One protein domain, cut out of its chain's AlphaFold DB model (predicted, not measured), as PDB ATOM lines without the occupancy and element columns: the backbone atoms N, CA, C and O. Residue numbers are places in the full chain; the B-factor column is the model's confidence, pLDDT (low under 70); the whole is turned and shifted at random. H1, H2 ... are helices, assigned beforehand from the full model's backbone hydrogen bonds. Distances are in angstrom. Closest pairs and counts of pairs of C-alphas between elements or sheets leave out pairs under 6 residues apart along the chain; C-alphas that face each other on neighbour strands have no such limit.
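This is residues 10 to 136 of the 882 residues of the protein "Site-specific DNA-methyltransferase (adenine-specific)" of Acholeplasmatales bacterium (UniProt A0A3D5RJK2). The longest helix, H6, runs along one side of a small body of crossed helices, and the residues just past its end stick out as a tail. H2 lies in the middle of that body, with H3 crossing it and the short H4 close by on one side, and H1, H5 and H6 on the opposite side. The printed part has 127 residues with six named helices, in order H1 to H6, and no named strand; its class is all helix. It is compact, with a radius of gyration of the C-alphas of 15.6 A, and spans 50 by 34 by 31 A.

H6, residues 108 to 128, is 31.1 A long and begins at C-alpha 108, (-30.502, 36.733, 35.930). H2, residues 24 to 42, is 26.8 A long and starts at C-alpha 24, (-13.741, 18.948, 41.298). H1 is residues 10 to 20, 16.1 A, from C-alpha 10 at (-17.085, 31.485, 34.786). H3, residues 55 to 68, measures 19.9 A. H5, residues 91 to 100, measures 14.6 A, and H4, residues 77 to 82, 8.5 A.

H6 touches H1 with residues 113 to 120 alone, at a steep tilt of 58 degrees, the same way; the closest C-alphas, of Ala 10 and Tyr 117, are 5.0 A apart. H6 and H2 are near each other, with 10 pairs of C-alphas within 10 A. H2 touches H1 with residues 27 to 31 alone, at a steep tilt of 54 degrees, opposite ways; the closest C-alphas, of Leu 17 and Ile 27, are 6.1 A apart. H2 and H3 only just touch, with 3 pairs of C-alphas within 8 A, about perpendicular at 86 degrees; the closest are Arg 33 and Cys 62, 7.1 A. The helix packing is mostly crossed: none of these three touching pairs is at a shallow tilt. H4 is close to but not clearly touching H3, at C-alphas 63 and 77, 7.3 A. H5 is close to but not clearly touching H1, at C-alphas 13 and 93, 7.7 A. Among the pairs that are apart are H3 and H6. In H2, H3, H4, H5 and H6 every O i to N i+4 pair is within hydrogen-bond range; in H1 6 of 7 are.

The two C-alphas farthest apart, of Lys 46 and Arg 131, are 50.0 A apart. The printed part has no cut. The link from H2 to H3 is long, 12 residues; that from H1 to H2 is tight. Residues 127 to 133, of which 127 and 128 belong to H6, stand free. The mean pLDDT of the printed part is 82.5, and residues 119 and 122 to 136 are under 70.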
ATOM      1  N   ALA A  10     -17.048  32.853  34.306       84.06
ATOM      2  CA  ALA A  10     -17.085  31.485  34.786       84.06
ATOM      3  C   ALA A  10     -15.821  30.704  34.401       84.06
ATOM      4  O   ALA A  10     -15.231  30.070  35.276       84.06
ATOM      5  N   SER A  11     -15.362  30.808  33.144       81.19
ATOM      6  CA  SER A  11     -14.129  30.138  32.705       81.19
ATOM      7  C   SER A  11     -12.907  30.649  33.466       81.19
ATOM      8  O   SER A  11     -12.102  29.859  33.943       81.19
ATOM      9  N   THR A  12     -12.815  31.966  33.684       85.19
ATOM     10  CA  THR A  12     -11.689  32.578  34.409       85.19
ATOM     11  C   THR A  12     -11.628  32.141  35.872       85.19
ATOM     12  O   THR A  12     -10.552  31.810  36.368       85.19
ATOM     13  N   ILE A  13     -12.771  32.124  36.568       88.06
ATOM     14  CA  ILE A  13     -12.844  31.647  37.956       88.06
ATOM     15  C   ILE A  13     -12.454  30.170  38.012       88.06
ATOM     16  O   ILE A  13     -11.655  29.776  38.861       88.06
ATOM     17  N   TYR A  14     -13.005  29.356  37.111       84.75
ATOM     18  CA  TYR A  14     -12.762  27.921  37.094       84.75
ATOM     19  C   TYR A  14     -11.299  27.578  36.817       84.75
ATOM     20  O   TYR A  14     -10.718  26.803  37.573       84.75
ATOM     21  N   ASP A  15     -10.685  28.194  35.802       83.69
ATOM     22  CA  ASP A  15      -9.266  28.010  35.480       83.69
ATOM     23  C   ASP A  15      -8.378  28.345  36.669       83.69
ATOM     24  O   ASP A  15      -7.466  27.588  36.999       83.69
ATOM     25  N   LYS A  16      -8.661  29.458  37.355       87.12
ATOM     26  CA  LYS A  16      -7.877  29.848  38.524       87.12
ATOM     27  C   LYS A  16      -8.026  28.847  39.666       87.12
ATOM     28  O   LYS A  16      -7.022  28.459  40.252       87.12
ATOM     29  N   LEU A  17      -9.250  28.410  39.968       88.75
ATOM     30  CA  LEU A  17      -9.483  27.412  41.016       88.75
ATOM     31  C   LEU A  17      -8.798  26.077  40.689       88.75
ATOM     32  O   LEU A  17      -8.222  25.463  41.584       88.75
ATOM     33  N   HIS A  18      -8.797  25.656  39.422       85.19
ATOM     34  CA  HIS A  18      -8.122  24.431  38.967       85.19
ATOM     35  C   HIS A  18      -6.601  24.461  39.091       85.19
ATOM     36  O   HIS A  18      -5.986  23.408  39.236       85.19
ATOM     37  N   LEU A  19      -5.974  25.640  39.055       85.00
ATOM     38  CA  LEU A  19      -4.526  25.751  39.267       85.00
ATOM     39  C   LEU A  19      -4.112  25.409  40.705       85.00
ATOM     40  O   LEU A  19      -2.963  25.030  40.931       85.00
ATOM     41  N   GLU A  20      -5.024  25.548  41.669       85.56
ATOM     42  CA  GLU A  20      -4.728  25.415  43.101       85.56
ATOM     43  C   GLU A  20      -5.423  24.215  43.761       85.56
ATOM     44  O   GLU A  20      -4.953  23.709  44.782       85.56
ATOM     45  N   ILE A  21      -6.536  23.743  43.193       87.44
ATOM     46  CA  ILE A  21      -7.387  22.703  43.772       87.44
ATOM     47  C   ILE A  21      -7.501  21.534  42.793       87.44
ATOM     48  O   ILE A  21      -7.942  21.692  41.663       87.44
ATOM     49  N   ASN A  22      -7.191  20.322  43.262       81.44
ATOM     50  CA  ASN A  22      -7.232  19.110  42.430       81.44
ATOM     51  C   ASN A  22      -8.575  18.354  42.477       81.44
ATOM     52  O   ASN A  22      -8.775  17.396  41.733       81.44
ATOM     53  N   LYS A  23      -9.487  18.720  43.388       84.69
ATOM     54  CA  LYS A  23     -10.775  18.034  43.589       84.69
ATOM     55  C   LYS A  23     -11.927  18.849  43.004       84.69
ATOM     56  O   LYS A  23     -12.254  19.908  43.535       84.69
ATOM     57  N   LYS A  24     -12.599  18.308  41.981       81.75
ATOM     58  CA  LYS A  24     -13.741  18.948  41.298       81.75
ATOM     59  C   LYS A  24     -14.839  19.418  42.260       81.75
ATOM     60  O   LYS A  24     -15.256  20.566  42.186       81.75
ATOM     61  N   GLU A  25     -15.254  18.570  43.198       82.94
ATOM     62  CA  GLU A  25     -16.297  18.913  44.180       82.94
ATOM     63  C   GLU A  25     -15.929  20.137  45.033       82.94
ATOM     64  O   GLU A  25     -16.781  20.949  45.389       82.94
ATOM     65  N   ILE A  26     -14.642  20.296  45.356       88.50
ATOM     66  CA  ILE A  26     -14.148  21.436  46.134       88.50
ATOM     67  C   ILE A  26     -14.113  22.702  45.273       88.50
ATOM     68  O   ILE A  26     -14.456  23.778  45.762       88.50
ATOM     69  N   ILE A  27     -13.764  22.578  43.990       87.94
ATOM     70  CA  ILE A  27     -13.835  23.683  43.025       87.94
ATOM     71  C   ILE A  27     -15.275  24.177  42.891       87.94
ATOM     72  O   ILE A  27     -15.505  25.379  42.970       87.94
ATOM     73  N   GLU A  28     -16.251  23.279  42.741       86.75
ATOM     74  CA  GLU A  28     -17.673  23.642  42.668       86.75
ATOM     75  C   GLU A  28     -18.150  24.343  43.949       86.75
ATOM     76  O   GLU A  28     -18.813  25.383  43.877       86.75
ATOM     77  N   LYS A  29     -17.757  23.837  45.128       89.50
ATOM     78  CA  LYS A  29     -18.037  24.497  46.414       89.50
ATOM     79  C   LYS A  29     -17.472  25.922  46.436       89.50
ATOM     80  O   LYS A  29     -18.218  26.860  46.719       89.50
ATOM     81  N   TRP A  30     -16.193  26.109  46.103       90.94
ATOM     82  CA  TRP A  30     -15.564  27.435  46.083       90.94
ATOM     83  C   TRP A  30     -16.167  28.367  45.036       90.94
ATOM     84  O   TRP A  30     -16.439  29.524  45.349       90.94
ATOM     85  N   PHE A  31     -16.445  27.866  43.834       90.00
ATOM     86  CA  PHE A  31     -17.069  28.633  42.761       90.00
ATOM     87  C   PHE A  31     -18.391  29.255  43.224       90.00
ATOM     88  O   PHE A  31     -18.579  30.469  43.135       90.00
ATOM     89  N   ILE A  32     -19.288  28.444  43.798       89.50
ATOM     90  CA  ILE A  32     -20.573  28.932  44.314       89.50
ATOM     91  C   ILE A  32     -20.340  29.928  45.459       89.50
ATOM     92  O   ILE A  32     -20.989  30.974  45.498       89.50
ATOM     93  N   ARG A  33     -19.408  29.660  46.383       90.75
ATOM     94  CA  ARG A  33     -19.098  30.577  47.498       90.75
ATOM     95  C   ARG A  33     -18.648  31.944  47.016       90.75
ATOM     96  O   ARG A  33     -19.231  32.938  47.430       90.75
ATOM     97  N   ILE A  34     -17.673  31.984  46.115       90.19
ATOM     98  CA  ILE A  34     -17.132  33.221  45.553       90.19
ATOM     99  C   ILE A  34     -18.253  34.012  44.880       90.19
ATOM    100  O   ILE A  34     -18.517  35.146  45.265       90.19
ATOM    101  N   ILE A  35     -18.983  33.389  43.952       90.12
ATOM    102  CA  ILE A  35     -20.074  34.055  43.233       90.12
ATOM    103  C   ILE A  35     -21.137  34.586  44.202       90.12
ATOM    104  O   ILE A  35     -21.554  35.739  44.103       90.12
ATOM    105  N   THR A  36     -21.572  33.778  45.169       91.44
ATOM    106  CA  THR A  36     -22.606  34.204  46.124       91.44
ATOM    107  C   THR A  36     -22.133  35.307  47.071       91.44
ATOM    108  O   THR A  36     -22.912  36.218  47.357       91.44
ATOM    109  N   LEU A  37     -20.878  35.276  47.528       92.19
ATOM    110  CA  LEU A  37     -20.284  36.337  48.343       92.19
ATOM    111  C   LEU A  37     -20.179  37.649  47.567       92.19
ATOM    112  O   LEU A  37     -20.632  38.675  48.075       92.19
ATOM    113  N   GLU A  38     -19.673  37.619  46.332       91.56
ATOM    114  CA  GLU A  38     -19.572  38.824  45.503       91.56
ATOM    115  C   GLU A  38     -20.950  39.432  45.231       91.56
ATOM    116  O   GLU A  38     -21.115  40.644  45.333       91.56
ATOM    117  N   PHE A  39     -21.980  38.616  44.978       91.94
ATOM    118  CA  PHE A  39     -23.344  39.126  44.813       91.94
ATOM    119  C   PHE A  39     -23.902  39.759  46.093       91.94
ATOM    120  O   PHE A  39     -24.523  40.822  46.027       91.94
ATOM    121  N   LEU A  40     -23.699  39.137  47.259       92.44
ATOM    122  CA  LEU A  40     -24.152  39.697  48.539       92.44
ATOM    123  C   LEU A  40     -23.439  41.017  48.857       92.44
ATOM    124  O   LEU A  40     -24.096  41.984  49.255       92.44
ATOM    125  N   ASN A  41     -22.128  41.067  48.615       92.44
ATOM    126  CA  ASN A  41     -21.306  42.255  48.789       92.44
ATOM    127  C   ASN A  41     -21.725  43.375  47.824       92.44
ATOM    128  O   ASN A  41     -22.017  44.493  48.250       92.44
ATOM    129  N   ALA A  42     -21.863  43.064  46.531       90.75
ATOM    130  CA  ALA A  42     -22.303  44.006  45.505       90.75
ATOM    131  C   ALA A  42     -23.699  44.573  45.796       90.75
ATOM    132  O   ALA A  42     -23.957  45.739  45.513       90.75
ATOM    133  N   LYS A  43     -24.598  43.789  46.403       89.94
ATOM    134  CA  LYS A  43     -25.931  44.242  46.838       89.94
ATOM    135  C   LYS A  43     -25.953  44.876  48.235       89.94
ATOM    136  O   LYS A  43     -27.027  45.247  48.700       89.94
ATOM    137  N   GLN A  44     -24.795  45.039  48.883       90.94
ATOM    138  CA  GLN A  44     -24.629  45.622  50.222       90.94
ATOM    139  C   GLN A  44     -25.494  44.945  51.306       90.94
ATOM    140  O   GLN A  44     -26.022  45.599  52.211       90.94
ATOM    141  N   ILE A  45     -25.654  43.622  51.228       90.25
ATOM    142  CA  ILE A  45     -26.482  42.861  52.171       90.25
ATOM    143  C   ILE A  45     -25.703  42.645  53.469       90.25
ATOM    144  O   ILE A  45     -24.776  41.845  53.520       90.25
ATOM    145  N   LYS A  46     -26.084  43.323  54.557       88.50
ATOM    146  CA  LYS A  46     -25.460  43.114  55.877       88.50
ATOM    147  C   LYS A  46     -25.798  41.718  56.438       88.50
ATOM    148  O   LYS A  46     -26.955  41.312  56.326       88.50
ATOM    149  N   PRO A  47     -24.850  41.004  57.086       89.81
ATOM    150  CA  PRO A  47     -23.471  41.396  57.420       89.81
ATOM    151  C   PRO A  47     -22.405  41.061  56.350       89.81
ATOM    152  O   PRO A  47     -21.221  41.134  56.647       89.81
ATOM    153  N   PHE A  48     -22.784  40.710  55.120       91.69
ATOM    154  CA  PHE A  48     -21.886  40.221  54.060       91.69
ATOM    155  C   PHE A  48     -21.149  41.325  53.283       91.69
ATOM    156  O   PHE A  48     -21.002  41.246  52.065       91.69
ATOM    157  N   ILE A  49     -20.713  42.377  53.976       89.69
ATOM    158  CA  ILE A  49     -19.923  43.452  53.366       89.69
ATOM    159  C   ILE A  49     -18.453  43.045  53.432       89.69
ATOM    160  O   ILE A  49     -17.923  42.880  54.528       89.69
ATOM    161  N   LEU A  50     -17.827  42.897  52.265       87.12
ATOM    162  CA  LEU A  50     -16.420  42.541  52.116       87.12
ATOM    163  C   LEU A  50     -15.570  43.817  52.073       87.12
ATOM    164  O   LEU A  50     -15.686  44.612  51.136       87.12
ATOM    165  N   ASN A  51     -14.735  44.022  53.091       80.62
ATOM    166  CA  ASN A  51     -13.887  45.209  53.220       80.62
ATOM    167  C   ASN A  51     -12.505  44.978  52.605       80.62
ATOM    168  O   ASN A  51     -11.994  45.852  51.899       80.62
ATOM    169  N   ASP A  52     -11.917  43.806  52.844       81.69
ATOM    170  CA  ASP A  52     -10.715  43.336  52.174       81.69
ATOM    171  C   ASP A  52     -10.846  41.872  51.716       81.69
ATOM    172  O   ASP A  52     -11.690  41.112  52.175       81.69
ATOM    173  N   TYR A  53     -10.031  41.479  50.735       87.88
ATOM    174  CA  TYR A  53     -10.027  40.120  50.181       87.88
ATOM    175  C   TYR A  53      -9.091  39.179  50.966       87.88
ATOM    176  O   TYR A  53      -8.493  38.268  50.390       87.88
ATOM    177  N   LYS A  54      -8.894  39.402  52.277       88.75
ATOM    178  CA  LYS A  54      -8.043  38.521  53.088       88.75
ATOM    179  C   LYS A  54      -8.743  37.209  53.399       88.75
ATOM    180  O   LYS A  54      -9.955  37.147  53.614       88.75
ATOM    181  N   LYS A  55      -7.931  36.158  53.522       89.75
ATOM    182  CA  LYS A  55      -8.371  34.799  53.842       89.75
ATOM    183  C   LYS A  55      -9.258  34.748  55.083       89.75
ATOM    184  O   LYS A  55     -10.297  34.095  55.060       89.75
ATOM    185  N   GLU A  56      -8.884  35.441  56.155       90.00
ATOM    186  CA  GLU A  56      -9.644  35.433  57.408       90.00
ATOM    187  C   GLU A  56     -11.039  36.054  57.245       90.00
ATOM    188  O   GLU A  56     -12.007  35.533  57.805       90.00
ATOM    189  N   GLU A  57     -11.162  37.128  56.454       91.00
ATOM    190  CA  GLU A  57     -12.444  37.791  56.190       91.00
ATOM    191  C   GLU A  57     -13.345  36.900  55.319       91.00
ATOM    192  O   GLU A  57     -14.489  36.638  55.693       91.00
ATOM    193  N   ILE A  58     -12.810  36.326  54.235       91.94
ATOM    194  CA  ILE A  58     -13.545  35.398  53.360       91.94
ATOM    195  C   ILE A  58     -14.055  34.179  54.139       91.94
ATOM    196  O   ILE A  58     -15.233  33.830  54.045       91.94
ATOM    197  N   ILE A  59     -13.207  33.551  54.959       91.69
ATOM    198  CA  ILE A  59     -13.607  32.397  55.778       91.69
ATOM    199  C   ILE A  59     -14.676  32.783  56.810       91.69
ATOM    200  O   ILE A  59     -15.634  32.031  57.010       91.69
ATOM    201  N   SER A  60     -14.567  33.962  57.431       92.31
ATOM    202  CA  SER A  60     -15.590  34.485  58.346       92.31
ATOM    203  C   SER A  60     -16.945  34.660  57.647       92.31
ATOM    204  O   SER A  60     -17.983  34.243  58.172       92.31
ATOM    205  N   LEU A  61     -16.950  35.194  56.421       93.50
ATOM    206  CA  LEU A  61     -18.160  35.349  55.613       93.50
ATOM    207  C   LEU A  61     -18.745  34.002  55.160       93.50
ATOM    208  O   LEU A  61     -19.963  33.820  55.216       93.50
ATOM    209  N   CYS A  62     -17.911  33.027  54.792       92.06
ATOM    210  CA  CYS A  62     -18.350  31.655  54.509       92.06
ATOM    211  C   CYS A  62     -19.026  31.007  55.732       92.06
ATOM    212  O   CYS A  62     -20.052  30.330  55.597       92.06
ATOM    213  N   ASN A  63     -18.496  31.247  56.935       92.25
ATOM    214  CA  ASN A  63     -19.107  30.785  58.179       92.25
ATOM    215  C   ASN A  63     -20.458  31.478  58.447       92.25
ATOM    216  O   ASN A  63     -21.432  30.824  58.825       92.25
ATOM    217  N   LEU A  64     -20.565  32.783  58.177       92.62
ATOM    218  CA  LEU A  64     -21.839  33.505  58.248       92.62
ATOM    219  C   LEU A  64     -22.873  32.959  57.255       92.62
ATOM    220  O   LEU A  64     -24.041  32.817  57.612       92.62
ATOM    221  N   GLN A  65     -22.459  32.607  56.036       91.88
ATOM    222  CA  GLN A  65     -23.332  31.967  55.050       91.88
ATOM    223  C   GLN A  65     -23.866  30.615  55.560       91.88
ATOM    224  O   GLN A  65     -25.061  30.366  55.420       91.88
ATOM    225  N   ASN A  66     -23.032  29.787  56.212       91.44
ATOM    226  CA  ASN A  66     -23.488  28.539  56.851       91.44
ATOM    227  C   ASN A  66     -24.564  28.798  57.913       91.44
ATOM    228  O   ASN A  66     -25.560  28.082  57.985       91.44
ATOM    229  N   GLY A  67     -24.371  29.828  58.741       90.44
ATOM    230  CA  GLY A  67     -25.301  30.155  59.822       90.44
ATOM    231  C   GLY A  67     -26.624  30.768  59.347       90.44
ATOM    232  O   GLY A  67     -27.676  30.456  59.903       90.44
ATOM    233  N   LEU A  68     -26.581  31.644  58.338       91.88
ATOM    234  CA  LEU A  68     -27.736  32.437  57.894       91.88
ATOM    235  C   LEU A  68     -28.482  31.843  56.696       91.88
ATOM    236  O   LEU A  68     -29.613  32.246  56.432       91.88
ATOM    237  N   MET A  69     -27.878  30.908  55.959       93.31
ATOM    238  CA  MET A  69     -28.493  30.279  54.786       93.31
ATOM    239  C   MET A  69     -28.480  28.739  54.864       93.31
ATOM    240  O   MET A  69     -27.989  28.071  53.939       93.31
ATOM    241  N   PRO A  70     -29.027  28.150  55.948       89.81
ATOM    242  CA  PRO A  70     -29.035  26.705  56.133       89.81
ATOM    243  C   PRO A  70     -29.823  26.006  55.019       89.81
ATOM    244  O   PRO A  70     -30.922  26.418  54.647       89.81
ATOM    245  N   GLY A  71     -29.271  24.912  54.489       86.88
ATOM    246  CA  GLY A  71     -29.876  24.162  53.376       86.88
ATOM    247  C   GLY A  71     -29.478  24.635  51.970       86.88
ATOM    248  O   GLY A  71     -29.874  23.987  50.992       86.88
ATOM    249  N   ILE A  72     -28.687  25.712  51.879       91.50
ATOM    250  CA  ILE A  72     -27.866  26.073  50.707       91.50
ATOM    251  C   ILE A  72     -26.406  25.731  51.004       91.50
ATOM    252  O   ILE A  72     -25.775  24.980  50.264       91.50
ATOM    253  N   PHE A  73     -25.915  26.251  52.130       90.06
ATOM    254  CA  PHE A  73     -24.536  26.142  52.573       90.06
ATOM    255  C   PHE A  73     -24.475  25.340  53.866       90.06
ATOM    256  O   PHE A  73     -24.878  25.820  54.919       90.06
ATOM    257  N   ASN A  74     -23.988  24.104  53.766       84.19
ATOM    258  CA  ASN A  74     -23.767  23.207  54.903       84.19
ATOM    259  C   ASN A  74     -22.387  22.532  54.793       84.19
ATOM    260  O   ASN A  74     -22.214  21.399  55.232       84.19
ATOM    261  N   ASP A  75     -21.440  23.188  54.118       82.44
ATOM    262  CA  ASP A  75     -20.132  22.600  53.830       82.44
ATOM    263  C   ASP A  75     -19.317  22.424  55.118       82.44
ATOM    264  O   ASP A  75     -19.415  23.245  56.040       82.44
ATOM    265  N   ASP A  76     -18.475  21.388  55.148       85.75
ATOM    266  CA  ASP A  76     -17.440  21.254  56.171       85.75
ATOM    267  C   ASP A  76     -16.419  22.386  55.989       85.75
ATOM    268  O   ASP A  76     -15.605  22.394  55.064       85.75
ATOM    269  N   LEU A  77     -16.482  23.376  56.884       84.94
ATOM    270  CA  LEU A  77     -15.580  24.525  56.856       84.94
ATOM    271  C   LEU A  77     -14.118  24.107  56.996       84.94
ATOM    272  O   LEU A  77     -13.255  24.794  56.460       84.94
ATOM    273  N   LYS A  78     -13.826  22.991  57.673       88.88
ATOM    274  CA  LYS A  78     -12.456  22.497  57.778       88.88
ATOM    275  C   LYS A  78     -11.937  22.061  56.410       88.88
ATOM    276  O   LYS A  78     -10.865  22.499  56.014       88.88
ATOM    277  N   GLU A  79     -12.728  21.290  55.662       89.12
ATOM    278  CA  GLU A  79     -12.381  20.871  54.298       89.12
ATOM    279  C   GLU A  79     -12.165  22.079  53.370       89.12
ATOM    280  O   GLU A  79     -11.200  22.104  52.604       89.12
ATOM    281  N   LEU A  80     -13.022  23.102  53.469       85.50
ATOM    282  CA  LEU A  80     -12.871  24.344  52.700       85.50
ATOM    283  C   LEU A  80     -11.596  25.113  53.068       85.50
ATOM    284  O   LEU A  80     -10.907  25.600  52.177       85.50
ATOM    285  N   ILE A  81     -11.271  25.223  54.360       89.62
ATOM    286  CA  ILE A  81     -10.065  25.915  54.841       89.62
ATOM    287  C   ILE A  81      -8.796  25.175  54.405       89.62
ATOM    288  O   ILE A  81      -7.847  25.821  53.947       89.62
ATOM    289  N   ASP A  82      -8.794  23.844  54.517       89.75
ATOM    290  CA  ASP A  82      -7.676  22.980  54.121       89.75
ATOM    291  C   ASP A  82      -7.404  23.066  52.606       89.75
ATOM    292  O   ASP A  82      -6.272  22.864  52.171       89.75
ATOM    293  N   ASN A  83      -8.418  23.427  51.810       89.12
ATOM    294  CA  ASN A  83      -8.336  23.613  50.360       89.12
ATOM    295  C   ASN A  83      -8.643  25.068  49.944       89.12
ATOM    296  O   ASN A  83      -9.286  25.300  48.919       89.12
ATOM    297  N   TYR A  84      -8.244  26.053  50.755       90.25
ATOM    298  CA  TYR A  84      -8.428  27.469  50.421       90.25
ATOM    299  C   TYR A  84      -7.550  27.862  49.218       90.25
ATOM    300  O   TYR A  84      -6.342  27.611  49.277       90.25
ATOM    301  N   PRO A  85      -8.100  28.515  48.176       89.44
ATOM    302  CA  PRO A  85      -7.324  28.928  47.016       89.44
ATOM    303  C   PRO A  85      -6.572  30.229  47.349       89.44
ATOM    304  O   PRO A  85      -7.140  31.323  47.377       89.44
ATOM    305  N   ASN A  86      -5.298  30.093  47.709       83.88
ATOM    306  CA  ASN A  86      -4.480  31.167  48.267       83.88
ATOM    307  C   ASN A  86      -4.191  32.279  47.246       83.88
ATOM    308  O   ASN A  86      -4.143  33.441  47.647       83.88
ATOM    309  N   ASP A  87      -4.062  31.946  45.959       82.06
ATOM    310  CA  ASP A  87      -3.735  32.899  44.892       82.06
ATOM    311  C   ASP A  87      -4.969  33.377  44.101       82.06
ATOM    312  O   ASP A  87      -4.823  34.153  43.149       82.06
ATOM    313  N   PHE A  88      -6.183  32.950  44.474       83.56
ATOM    314  CA  PHE A  88      -7.408  33.242  43.722       83.56
ATOM    315  C   PHE A  88      -7.739  34.733  43.657       83.56
ATOM    316  O   PHE A  88      -8.009  35.262  42.581       83.56
ATOM    317  N   TYR A  89      -7.690  35.430  44.792       81.00
ATOM    318  CA  TYR A  89      -7.994  36.860  44.876       81.00
ATOM    319  C   TYR A  89      -6.787  37.733  44.486       81.00
ATOM    320  O   TYR A  89      -6.390  38.641  45.216       81.00
ATOM    321  N   ASP A  90      -6.191  37.457  43.324       76.50
ATOM    322  CA  ASP A  90      -5.210  38.356  42.719       76.50
ATOM    323  C   ASP A  90      -5.872  39.651  42.203       76.50
ATOM    324  O   ASP A  90      -7.096  39.748  42.063       76.50
ATOM    325  N   SER A  91      -5.067  40.681  41.914       72.75
ATOM    326  CA  SER A  91      -5.597  41.988  41.511       72.75
ATOM    327  C   SER A  91      -6.431  41.955  40.223       72.75
ATOM    328  O   SER A  91      -7.347  42.764  40.097       72.75
ATOM    329  N   LYS A  92      -6.165  41.023  39.296       82.12
ATOM    330  CA  LYS A  92      -6.873  40.921  38.010       82.12
ATOM    331  C   LYS A  92      -8.222  40.218  38.153       82.12
ATOM    332  O   LYS A  92      -9.191  40.628  37.520       82.12
ATOM    333  N   ILE A  93      -8.304  39.179  38.983       84.88
ATOM    334  CA  ILE A  93      -9.566  38.473  39.249       84.88
ATOM    335  C   ILE A  93     -10.518  39.362  40.038       84.88
ATOM    336  O   ILE A  93     -11.698  39.426  39.704       84.88
ATOM    337  N   ILE A  94     -10.007  40.098  41.028       86.00
ATOM    338  CA  ILE A  94     -10.810  41.076  41.772       86.00
ATOM    339  C   ILE A  94     -11.371  42.151  40.832       86.00
ATOM    340  O   ILE A  94     -12.541  42.513  40.956       86.00
ATOM    341  N   GLU A  95     -10.559  42.670  39.904       85.06
ATOM    342  CA  GLU A  95     -11.003  43.651  38.905       85.06
ATOM    343  C   GLU A  95     -12.143  43.080  38.052       85.06
ATOM    344  O   GLU A  95     -13.226  43.664  38.019       85.06
ATOM    345  N   LYS A  96     -11.965  41.875  37.494       86.88
ATOM    346  CA  LYS A  96     -12.989  41.211  36.674       86.88
ATOM    347  C   LYS A  96     -14.281  40.905  37.448       86.88
ATOM    348  O   LYS A  96     -15.375  41.143  36.937       86.88
ATOM    349  N   LEU A  97     -14.183  40.421  38.693       88.94
ATOM    350  CA  LEU A  97     -15.350  40.175  39.552       88.94
ATOM    351  C   LEU A  97     -16.143  41.464  39.797       88.94
ATOM    352  O   LEU A  97     -17.366  41.448  39.691       88.94
ATOM    353  N   LYS A  98     -15.462  42.581  40.075       86.50
ATOM    354  CA  LYS A  98     -16.103  43.885  40.312       86.50
ATOM    355  C   LYS A  98     -16.715  44.493  39.053       86.50
ATOM    356  O   LYS A  98     -17.725  45.192  39.151       86.50
ATOM    357  N   GLU A  99     -16.111  44.262  37.890       88.38
ATOM    358  CA  GLU A  99     -16.655  44.709  36.606       88.38
ATOM    359  C   GLU A  99     -17.977  43.997  36.289       88.38
ATOM    360  O   GLU A  99     -18.977  44.652  35.980       88.38
ATOM    361  N   GLU A 100     -18.011  42.669  36.427       88.00
ATOM    362  CA  GLU A 100     -19.169  41.854  36.043       88.00
ATOM    363  C   GLU A 100     -20.256  41.769  37.136       88.00
ATOM    364  O   GLU A 100     -21.458  41.776  36.836       88.00
ATOM    365  N   ILE A 101     -19.868  41.753  38.416       90.44
ATOM    366  CA  ILE A 101     -20.773  41.682  39.574       90.44
ATOM    367  C   ILE A 101     -20.708  42.999  40.356       90.44
ATOM    368  O   ILE A 101     -19.865  43.218  41.222       90.44
ATOM    369  N   ASN A 102     -21.658  43.888  40.072       89.38
ATOM    370  CA  ASN A 102     -21.783  45.201  40.694       89.38
ATOM    371  C   ASN A 102     -23.222  45.474  41.178       89.38
ATOM    372  O   ASN A 102     -24.131  44.649  41.050       89.38
ATOM    373  N   GLN A 103     -23.453  46.654  41.758       87.50
ATOM    374  CA  GLN A 103     -24.756  47.040  42.324       87.50
ATOM    375  C   GLN A 103     -25.910  46.964  41.310       87.50
ATOM    376  O   GLN A 103     -27.034  46.621  41.692       87.50
ATOM    377  N   ASN A 104     -25.639  47.210  40.027       86.69
ATOM    378  CA  ASN A 104     -26.634  47.212  38.954       86.69
ATOM    379  C   ASN A 104     -26.841  45.828  38.320       86.69
ATOM    380  O   ASN A 104     -27.790  45.646  37.559       86.69
ATOM    381  N   THR A 105     -26.002  44.842  38.647       85.31
ATOM    382  CA  THR A 105     -26.083  43.489  38.089       85.31
ATOM    383  C   THR A 105     -27.429  42.830  38.406       85.31
ATOM    384  O   THR A 105     -27.892  42.836  39.553       85.31
ATOM    385  N   ASN A 106     -28.076  42.264  37.387       85.12
ATOM    386  CA  ASN A 106     -29.341  41.545  37.537       85.12
ATOM    387  C   ASN A 106     -29.101  40.146  38.134       85.12
ATOM    388  O   ASN A 106     -28.089  39.511  37.850       85.12
ATOM    389  N   ILE A 107     -30.054  39.643  38.925       84.00
ATOM    390  CA  ILE A 107     -30.048  38.270  39.457       84.00
ATOM    391  C   ILE A 107     -29.995  37.242  38.312       84.00
ATOM    392  O   ILE A 107     -29.392  36.187  38.479       84.00
ATOM    393  N   GLU A 108     -30.557  37.570  37.141       78.81
ATOM    394  CA  GLU A 108     -30.502  36.733  35.930       78.81
ATOM    395  C   GLU A 108     -29.053  36.373  35.513       78.81
ATOM    396  O   GLU A 108     -28.838  35.290  34.970       78.81
ATOM    397  N   LEU A 109     -28.044  37.200  35.847       82.94
ATOM    398  CA  LEU A 109     -26.630  36.902  35.561       82.94
ATOM    399  C   LEU A 109     -26.142  35.630  36.277       82.94
ATOM    400  O   LEU A 109     -25.297  34.922  35.741       82.94
ATOM    401  N   LEU A 110     -26.683  35.285  37.452       80.88
ATOM    402  CA  LEU A 110     -26.309  34.045  38.153       80.88
ATOM    403  C   LEU A 110     -26.649  32.793  37.339       80.88
ATOM    404  O   LEU A 110     -25.894  31.824  37.361       80.88
ATOM    405  N   GLY A 111     -27.774  32.824  36.617       76.00
ATOM    406  CA  GLY A 111     -28.146  31.752  35.697       76.00
ATOM    407  C   GLY A 111     -27.170  31.653  34.525       76.00
ATOM    408  O   GLY A 111     -26.733  30.559  34.190       76.00
ATOM    409  N   GLN A 112     -26.769  32.798  33.967       78.38
ATOM    410  CA  GLN A 112     -25.804  32.861  32.868       78.38
ATOM    411  C   GLN A 112     -24.405  32.385  33.286       78.38
ATOM    412  O   GLN A 112     -23.794  31.603  32.572       78.38
ATOM    413  N   ILE A 113     -23.922  32.776  34.468       81.88
ATOM    414  CA  ILE A 113     -22.628  32.320  35.005       81.88
ATOM    415  C   ILE A 113     -22.607  30.792  35.170       81.88
ATOM    416  O   ILE A 113     -21.585  30.158  34.914       81.88
ATOM    417  N   GLN A 114     -23.722  30.184  35.587       79.56
ATOM    418  CA  GLN A 114     -23.837  28.726  35.682       79.56
ATOM    419  C   GLN A 114     -23.854  28.054  34.302       79.56
ATOM    420  O   GLN A 114     -23.221  27.014  34.131       79.56
ATOM    421  N   GLU A 115     -24.534  28.639  33.315       73.94
ATOM    422  CA  GLU A 115     -24.511  28.147  31.932       73.94
ATOM    423  C   GLU A 115     -23.096  28.220  31.345       73.94
ATOM    424  O   GLU A 115     -22.582  27.210  30.868       73.94
ATOM    425  N   ASP A 116     -22.429  29.368  31.485       77.38
ATOM    426  CA  ASP A 116     -21.052  29.583  31.035       77.38
ATOM    427  C   ASP A 116     -20.080  28.591  31.695       77.38
ATOM    428  O   ASP A 116     -19.176  28.072  31.039       77.38
ATOM    429  N   TYR A 117     -20.273  28.295  32.986       79.12
ATOM    430  CA  TYR A 117     -19.496  27.287  33.709       79.12
ATOM    431  C   TYR A 117     -19.648  25.901  33.073       79.12
ATOM    432  O   TYR A 117     -18.656  25.225  32.794       79.12
ATOM    433  N   ARG A 118     -20.887  25.481  32.797       74.75
ATOM    434  CA  ARG A 118     -21.170  24.165  32.210       74.75
ATOM    435  C   ARG A 118     -20.705  24.085  30.758       74.75
ATOM    436  O   ARG A 118     -20.179  23.051  30.351       74.75
ATOM    437  N   ASP A 119     -20.836  25.159  29.985       68.81
ATOM    438  CA  ASP A 119     -20.290  25.240  28.629       68.81
ATOM    439  C   ASP A 119     -18.759  25.155  28.615       68.81
ATOM    440  O   ASP A 119     -18.179  24.526  27.723       68.81
ATOM    441  N   TYR A 120     -18.102  25.707  29.632       72.75
ATOM    442  CA  TYR A 120     -16.662  25.578  29.794       72.75
ATOM    443  C   TYR A 120     -16.234  24.151  30.168       72.75
ATOM    444  O   TYR A 120     -15.318  23.600  29.555       72.75
ATOM    445  N   GLU A 121     -16.943  23.489  31.086       70.62
ATOM    446  CA  GLU A 121     -16.697  22.072  31.387       70.62
ATOM    447  C   GLU A 121     -16.876  21.178  30.155       70.62
ATOM    448  O   GLU A 121     -16.048  20.299  29.901       70.62
ATOM    449  N   ARG A 122     -17.912  21.434  29.339       67.38
ATOM    450  CA  ARG A 122     -18.099  20.762  28.042       67.38
ATOM    451  C   ARG A 122     -16.858  20.935  27.176       67.38
ATOM    452  O   ARG A 122     -16.341  19.949  26.655       67.38
ATOM    453  N   PHE A 123     -16.377  22.167  27.013       66.75
ATOM    454  CA  PHE A 123     -15.194  22.456  26.205       66.75
ATOM    455  C   PHE A 123     -13.968  21.659  26.666       66.75
ATOM    456  O   PHE A 123     -13.296  21.055  25.829       66.75
ATOM    457  N   ILE A 124     -13.710  21.584  27.973       67.62
ATOM    458  CA  ILE A 124     -12.586  20.814  28.526       67.62
ATOM    459  C   ILE A 124     -12.738  19.317  28.219       67.62
ATOM    460  O   ILE A 124     -11.806  18.693  27.708       67.62
ATOM    461  N   ILE A 125     -13.925  18.746  28.448       63.25
ATOM    462  CA  ILE A 125     -14.201  17.331  28.153       63.25
ATOM    463  C   ILE A 125     -13.991  17.042  26.659       63.25
ATOM    464  O   ILE A 125     -13.258  16.116  26.309       63.25
ATOM    465  N   PHE A 126     -14.554  17.859  25.763       59.59
ATOM    466  CA  PHE A 126     -14.478  17.624  24.317       59.59
ATOM    467  C   PHE A 126     -13.082  17.862  23.725       59.59
ATOM    468  O   PHE A 126     -12.697  17.164  22.787       59.59
ATOM    469  N   THR A 127     -12.300  18.802  24.265       57.16
ATOM    470  CA  THR A 127     -10.921  19.061  23.807       57.16
ATOM    471  C   THR A 127      -9.914  18.022  24.295       57.16
ATOM    472  O   THR A 127      -8.908  17.798  23.623       57.16
ATOM    473  N   SER A 128     -10.194  17.337  25.408       50.75
ATOM    474  CA  SER A 128      -9.345  16.252  25.923       50.75
ATOM    475  C   SER A 128      -9.377  14.981  25.055       50.75
ATOM    476  O   SER A 128      -8.433  14.189  25.061       50.75
ATOM    477  N   THR A 129     -10.424  14.802  24.242       46.31
ATOM    478  CA  THR A 129     -10.546  13.695  23.289       46.31
ATOM    479  C   THR A 129     -10.156  14.149  21.882       46.31
ATOM    480  O   THR A 129     -10.841  14.970  21.281       46.31
ATOM    481  N   ASN A 130      -9.104  13.573  21.288       37.72
ATOM    482  CA  ASN A 130      -8.618  13.887  19.925       37.72
ATOM    483  C   ASN A 130      -9.629  13.607  18.777       37.72
ATOM    484  O   ASN A 130      -9.270  13.636  17.597       37.72
ATOM    485  N   ARG A 131     -10.892  13.304  19.096       41.34
ATOM    486  CA  ARG A 131     -12.005  13.088  18.169       41.34
ATOM    487  C   ARG A 131     -13.287  13.608  18.817       41.34
ATOM    488  O   ARG A 131     -13.817  12.974  19.717       41.34
ATOM    489  N   ASN A 132     -13.825  14.706  18.288       41.00
ATOM    490  CA  ASN A 132     -15.095  15.344  18.682       41.00
ATOM    491  C   ASN A 132     -16.360  14.438  18.601       41.00
ATOM    492  O   ASN A 132     -17.473  14.956  18.622       41.00
ATOM    493  N   ILE A 133     -16.230  13.119  18.407       44.16
ATOM    494  CA  ILE A 133     -17.316  12.210  17.999       44.16
ATOM    495  C   ILE A 133     -17.507  11.017  18.965       44.16
ATOM    496  O   ILE A 133     -18.585  10.432  18.947       44.16
ATOM    497  N   ASP A 134     -16.550  10.705  19.852       47.53
ATOM    498  CA  ASP A 134     -16.557   9.443  20.624       47.53
ATOM    499  C   ASP A 134     -16.741   9.607  22.155       47.53
ATOM    500  O   ASP A 134     -16.490   8.663  22.901       47.53
ATOM    501  N   VAL A 135     -17.161  10.775  22.664       55.88
ATOM    502  CA  VAL A 135     -17.455  10.915  24.108       55.88
ATOM    503  C   VAL A 135     -18.809  10.270  24.413       55.88
ATOM    504  O   VAL A 135     -19.854  10.802  24.039       55.88
ATOM    505  N   GLU A 136     -18.786   9.121  25.086       62.00
ATOM    506  CA  GLU A 136     -19.987   8.448  25.583       62.00
ATOM    507  C   GLU A 136     -20.636   9.273  26.712       62.00
ATOM    508  O   GLU A 136     -19.956   9.797  27.600       62.00
TER     509      GLU A 136